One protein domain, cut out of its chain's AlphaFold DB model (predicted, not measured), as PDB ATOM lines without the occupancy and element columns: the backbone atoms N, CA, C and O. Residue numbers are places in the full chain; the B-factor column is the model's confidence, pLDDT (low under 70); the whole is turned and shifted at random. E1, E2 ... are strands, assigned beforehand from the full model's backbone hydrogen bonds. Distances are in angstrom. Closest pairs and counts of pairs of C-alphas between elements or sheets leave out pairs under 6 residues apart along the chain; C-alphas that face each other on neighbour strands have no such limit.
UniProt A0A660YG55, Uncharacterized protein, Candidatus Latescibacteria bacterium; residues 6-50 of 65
ATOM      1  N   ARG A   6      34.737  -6.830  22.905       76.69
ATOM      2  CA  ARG A   6      34.308  -8.138  22.396       76.69
ATOM      3  C   ARG A   6      33.050  -7.964  21.555       76.69
ATOM      4  O   ARG A   6      32.132  -7.254  21.943       76.69
ATOM      5  N   VAL A   7      33.000  -8.634  20.406       80.06
ATOM      6  CA  VAL A   7      31.793  -8.694  19.574       80.06
ATOM      7  C   VAL A   7      31.137 -10.056  19.749       80.06
ATOM      8  O   VAL A   7      31.784 -11.084  19.534       80.06
ATOM      9  N   GLU A   8      29.860 -10.069  20.117       83.31
ATOM     10  CA  GLU A   8      29.050 -11.283  20.216       83.31
ATOM     11  C   GLU A   8      27.996 -11.325  19.106       83.31
ATOM     12  O   GLU A   8      27.410 -10.304  18.747       83.31
ATOM     13  N   LYS A   9      27.774 -12.511  18.527       84.69
ATOM     14  CA  LYS A   9      26.789 -12.720  17.460       84.69
ATOM     15  C   LYS A   9      25.658 -13.593  17.976       84.69
ATOM     16  O   LYS A   9      25.880 -14.764  18.277       84.69
ATOM     17  N   VAL A  10      24.451 -13.046  18.011       85.00
ATOM     18  CA  VAL A  10      23.257 -13.732  18.518       85.00
ATOM     19  C   VAL A  10      22.260 -13.912  17.377       85.00
ATOM     20  O   VAL A  10      21.985 -12.968  16.638       85.00
ATOM     21  N   PHE A  11      21.725 -15.123  17.204       86.12
ATOM     22  CA  PHE A  11      20.577 -15.341  16.320       86.12
ATOM     23  C   PHE A  11      19.290 -15.158  17.111       86.12
ATOM     24  O   PHE A  11      19.105 -15.797  18.145       86.12
ATOM     25  N   CYS A  12      18.375 -14.351  16.593       82.12
ATOM     26  CA  CYS A  12      17.050 -14.212  17.181       82.12
ATOM     27  C   CYS A  12      15.979 -13.964  16.112       82.12
ATOM     28  O   CYS A  12      16.241 -13.410  15.046       82.12
ATOM     29  N   THR A  13      14.756 -14.379  16.414       81.12
ATOM     30  CA  THR A  13      13.559 -14.101  15.611       81.12
ATOM     31  C   THR A  13      12.973 -12.734  16.012       81.12
ATOM     32  O   THR A  13      13.660 -11.963  16.677       81.12
ATOM     33  N   ASP A  14      11.754 -12.375  15.590       67.50
ATOM     34  CA  ASP A  14      11.146 -11.033  15.736       67.50
ATOM     35  C   ASP A  14      11.243 -10.343  17.119       67.50
ATOM     36  O   ASP A  14      11.076  -9.126  17.193       67.50
ATOM     37  N   MET A  15      11.562 -11.059  18.203       58.38
ATOM     38  CA  MET A  15      11.743 -10.508  19.551       58.38
ATOM     39  C   MET A  15      13.084 -10.916  20.190       58.38
ATOM     40  O   MET A  15      13.117 -11.739  21.104       58.38
ATOM     41  N   CYS A  16      14.203 -10.316  19.768       66.31
ATOM     42  CA  CYS A  16      15.386 -10.285  20.637       66.31
ATOM     43  C   CYS A  16      15.075  -9.371  21.834       66.31
ATOM     44  O   CYS A  16      14.902  -8.165  21.644       66.31
ATOM     45  N   MET A  17      15.044  -9.897  23.059       62.94
ATOM     46  CA  MET A  17      15.177  -9.050  24.250       62.94
ATOM     47  C   MET A  17      16.658  -8.728  24.430       62.94
ATOM     48  O   MET A  17      17.374  -9.446  25.120       62.94
ATOM     49  N   LEU A  18      17.122  -7.695  23.730       70.50
ATOM     50  CA  LEU A  18      18.428  -7.102  23.999       70.50
ATOM     51  C   LEU A  18      18.319  -6.272  25.277       70.50
ATOM     52  O   LEU A  18      17.306  -5.595  25.493       70.50
ATOM     53  N   SER A  19      19.339  -6.328  26.125       69.38
ATOM     54  CA  SER A  19      19.411  -5.446  27.282       69.38
ATOM     55  C   SER A  19      19.553  -4.004  26.786       69.38
ATOM     56  O   SER A  19      20.211  -3.759  25.778       69.38
ATOM     57  N   PRO A  20      19.000  -3.006  27.493       68.81
ATOM     58  CA  PRO A  20      19.151  -1.598  27.111       68.81
ATOM     59  C   PRO A  20      20.611  -1.108  27.135       68.81
ATOM     60  O   PRO A  20      20.892  -0.013  26.661       68.81
ATOM     61  N   GLN A  21      21.519  -1.901  27.711       70.56
ATOM     62  CA  GLN A  21      22.959  -1.652  27.774       70.56
ATOM     63  C   GLN A  21      23.727  -2.285  26.601       70.56
ATOM     64  O   GLN A  21      24.902  -1.982  26.420       70.56
ATOM     65  N   ASP A  22      23.086  -3.153  25.809       76.25
ATOM     66  CA  ASP A  22      23.730  -3.811  24.675       76.25
ATOM     67  C   ASP A  22      23.833  -2.843  23.487       76.25
ATOM     68  O   ASP A  22      22.825  -2.394  22.932       76.25
ATOM     69  N   GLU A  23      25.057  -2.542  23.050       83.69
ATOM     70  CA  GLU A  23      25.281  -1.724  21.856       83.69
ATOM     71  C   GLU A  23      25.194  -2.598  20.597       83.69
ATOM     72  O   GLU A  23      26.069  -3.419  20.310       83.69
ATOM     73  N   VAL A  24      24.126  -2.420  19.815       85.50
ATOM     74  CA  VAL A  24      23.951  -3.114  18.532       85.50
ATOM     75  C   VAL A  24      24.766  -2.421  17.448       85.50
ATOM     76  O   VAL A  24      24.453  -1.301  17.048       85.50
ATOM     77  N   ILE A  25      25.755  -3.126  16.904       88.31
ATOM     78  CA  ILE A  25      26.623  -2.616  15.830       88.31
ATOM     79  C   ILE A  25      26.291  -3.201  14.454       88.31
ATOM     80  O   ILE A  25      26.757  -2.696  13.436       88.31
ATOM     81  N   GLY A  26      25.467  -4.251  14.402       86.25
ATOM     82  CA  GLY A  26      25.085  -4.890  13.148       86.25
ATOM     83  C   GLY A  26      23.824  -5.734  13.272       86.25
ATOM     84  O   GLY A  26      23.552  -6.342  14.307       86.25
ATOM     85  N   ARG A  27      23.041  -5.785  12.191       88.69
ATOM     86  CA  ARG A  27      21.867  -6.653  12.082       88.69
ATOM     87  C   ARG A  27      21.745  -7.185  10.661       88.69
ATOM     88  O   ARG A  27      21.567  -6.420   9.719       88.69
ATOM     89  N   THR A  28      21.801  -8.504  10.514       89.81
ATOM     90  CA  THR A  28      21.739  -9.187   9.214       89.81
ATOM     91  C   THR A  28      20.593 -10.191   9.202       89.81
ATOM     92  O   THR A  28      20.533 -11.064  10.065       89.81
ATOM     93  N   ARG A  29      19.682 -10.099   8.227       90.38
ATOM     94  CA  ARG A  29      18.588 -11.073   8.069       90.38
ATOM     95  C   ARG A  29      19.151 -12.407   7.594       90.38
ATOM     96  O   ARG A  29      19.967 -12.439   6.673       90.38
ATOM     97  N   LYS A  30      18.721 -13.506   8.209       90.75
ATOM     98  CA  LYS A  30      19.181 -14.847   7.851       90.75
ATOM     99  C   LYS A  30      18.082 -15.876   8.073       90.75
ATOM    100  O   LYS A  30      17.390 -15.843   9.084       90.75
ATOM    101  N   VAL A  31      17.972 -16.818   7.144       91.88
ATOM    102  CA  VAL A  31      17.193 -18.042   7.334       91.88
ATOM    103  C   VAL A  31      18.161 -19.132   7.774       91.88
ATOM    104  O   VAL A  31      19.190 -19.347   7.129       91.88
ATOM    105  N   ILE A  32      17.873 -19.775   8.902       88.88
ATOM    106  CA  ILE A  32      18.643 -20.915   9.399       88.88
ATOM    107  C   ILE A  32      17.780 -22.168   9.382       88.88
ATOM    108  O   ILE A  32      16.561 -22.109   9.534       88.88
ATOM    109  N   ARG A  33      18.429 -23.316   9.219       93.00
ATOM    110  CA  ARG A  33      17.764 -24.612   9.230       93.00
ATOM    111  C   ARG A  33      18.020 -25.307  10.562       93.00
ATOM    112  O   ARG A  33      19.171 -25.515  10.933       93.00
ATOM    113  N   ILE A  34      16.946 -25.647  11.271       86.88
ATOM    114  CA  ILE A  34      16.974 -26.365  12.549       86.88
ATOM    115  C   ILE A  34      16.232 -27.687  12.336       86.88
ATOM    116  O   ILE A  34      15.000 -27.732  12.323       86.88
ATOM    117  N   GLY A  35      16.990 -28.763  12.105       91.62
ATOM    118  CA  GLY A  35      16.438 -30.045  11.660       91.62
ATOM    119  C   GLY A  35      15.743 -29.914  10.299       91.62
ATOM    120  O   GLY A  35      16.337 -29.441   9.327       91.62
ATOM    121  N   ASP A  36      14.468 -30.292  10.237       94.06
ATOM    122  CA  ASP A  36      13.637 -30.196   9.028       94.06
ATOM    123  C   ASP A  36      12.916 -28.852   8.870       94.06
ATOM    124  O   ASP A  36      12.166 -28.662   7.914       94.06
ATOM    125  N   LYS A  37      13.119 -27.912   9.799       91.25
ATOM    126  CA  LYS A  37      12.442 -26.613   9.795       91.25
ATOM    127  C   LYS A  37      13.379 -25.503   9.347       91.25
ATOM    128  O   LYS A  37      14.531 -25.437   9.778       91.25
ATOM    129  N   GLU A  38      12.852 -24.597   8.537       93.69
ATOM    130  CA  GLU A  38      13.501 -23.335   8.197       93.69
ATOM    131  C   GLU A  38      12.921 -22.225   9.073       93.69
ATOM    132  O   GLU A  38      11.704 -22.082   9.196       93.69
ATOM    133  N   VAL A  39      13.804 -21.472   9.724       90.19
ATOM    134  CA  VAL A  39      13.452 -20.383  10.633       90.19
ATOM    135  C   VAL A  39      14.098 -19.112  10.115       90.19
ATOM    136  O   VAL A  39      15.323 -19.015  10.014       90.19
ATOM    137  N   GLU A  40      13.269 -18.131   9.786       91.94
ATOM    138  CA  GLU A  40      13.733 -16.795   9.452       91.94
ATOM    139  C   GLU A  40      13.981 -15.985  10.727       91.94
ATOM    140  O   GLU A  40      13.169 -15.980  11.650       91.94
ATOM    141  N   GLY A  41      15.111 -15.289  10.773       90.81
ATOM    142  CA  GLY A  41      15.435 -14.381  11.859       90.81
ATOM    143  C   GLY A  41      16.562 -13.430  11.486       90.81
ATOM    144  O   GLY A  41      16.820 -13.127  10.317       90.81
ATOM    145  N   TRP A  42      17.241 -12.944  12.511       89.75
ATOM    146  CA  TRP A  42      18.279 -11.936  12.428       89.75
ATOM    147  C   TRP A  42      19.505 -12.407  13.200       89.75
ATOM    148  O   TRP A  42      19.395 -12.884  14.324       89.75
ATOM    149  N   ILE A  43      20.676 -12.249  12.594       89.19
ATOM    150  CA  ILE A  43      21.953 -12.274  13.297       89.19
ATOM    151  C   ILE A  43      22.228 -10.844  13.745       89.19
ATOM    152  O   ILE A  43      22.373  -9.953  12.904       89.19
ATOM    153  N   VAL A  44      22.260 -10.631  15.053       88.06
ATOM    154  CA  VAL A  44      22.572  -9.349  15.681       88.06
ATOM    155  C   VAL A  44      24.004  -9.404  16.199       88.06
ATOM    156  O   VAL A  44      24.400 -10.388  16.823       88.06
ATOM    157  N   GLU A  45      24.780  -8.367  15.905       88.81
ATOM    158  CA  GLU A  45      26.149  -8.192  16.385       88.81
ATOM    159  C   GLU A  45      26.136  -7.160  17.512       88.81
ATOM    160  O   GLU A  45      25.747  -6.008  17.299       88.81
ATOM    161  N   LEU A  46      26.529  -7.596  18.708       87.00
ATOM    162  CA  LEU A  46      26.556  -6.795  19.927       87.00
ATOM    163  C   LEU A  46      27.998  -6.452  20.276       87.00
ATOM    164  O   LEU A  46      28.858  -7.337  20.305       87.00
ATOM    165  N   LYS A  47      28.260  -5.175  20.543       83.12
ATOM    166  CA  LYS A  47      29.523  -4.709  21.099       83.12
ATOM    167  C   LYS A  47      29.421  -4.762  22.620       83.12
ATOM    168  O   LYS A  47      28.661  -4.020  23.231       83.12
ATOM    169  N   ILE A  48      30.211  -5.644  23.215       76.38
ATOM    170  CA  ILE A  48      30.339  -5.794  24.659       76.38
ATOM    171  C   ILE A  48      31.640  -5.097  25.055       76.38
ATOM    172  O   ILE A  48      32.737  -5.581  24.753       76.38
ATOM    173  N   SER A  49      31.512  -3.937  25.696       66.62
ATOM    174  CA  SER A  49      32.630  -3.257  26.345       66.62
ATOM    175  C   SER A  49      32.788  -3.837  27.746       66.62
ATOM    176  O   SER A  49      31.990  -3.550  28.635       66.62
ATOM    177  N   SER A  50      33.792  -4.689  27.953       60.62
ATOM    178  CA  SER A  50      34.118  -5.165  29.298       60.62
ATOM    179  C   SER A  50      34.894  -4.075  30.044       60.62
ATOM    180  O   SER A  50      36.115  -3.999  29.938       60.62
TER     181      SER A  50
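Overview. This is residues 6 to 50 of the 65 residues of an uncharacterized protein of Candidatus Latescibacteria bacterium (UniProt A0A660YG55). What does the model look like? A long, strongly twisted hairpin of two strands, E2 and E3, makes the length, and the shorter E1 runs beside the later part of E3, residues 42 to 48. The link from E1 to E2, residues 13 to 22, makes a loop, and the hairpin's tip, residues 33 to 38, stands free. What makes it up? The printed part has 45 residues, all strand by class, with E1, E2 and E3 along the chain and the antiparallel sheet order E1 - E3 - E2. It is only just loose, close to compact, with a radius of gyration of the C-alphas of 11.7 A, and spans 38 by 18 by 15 A, a rod.

Along the chain. Where is the first strand? E1, residues 6 to 12, begins at C-alpha 6 (34.308, -8.138, 22.396) and is 19.0 A long. Which strands follow? E2, residues 23 to 34, is 27.6 A long and bends by 70 degrees at residue 26. E3, residues 37 to 49, is 35.0 A long, bends by 56 degrees at residue 40 and ends at C-alpha 49 (32.630, -3.257, 26.345).

Arrangement. How does E1 pair? E1 and E3 are antiparallel at 156 degrees, with N 8 and O 46 within hydrogen-bond range at 2.9 A. How does E2 pair? The hairpin E2 and E3 is antiparallel at 156 degrees, with N 30 and O 41 at 2.9 A. Edge strands E1 and E2 are apart.

Size, cuts and confidence. How far does it reach? The C-alphas of Asp 36 and Ser 50, the two farthest apart, are 38.2 A apart. Are there cuts or long links? The printed part has no cut; E1 to E2 is a short link and E2 to E3 a tight one. Where is confidence low? Residues 14 to 17, 19 to 20 and 49 to 50 have pLDDT under 70.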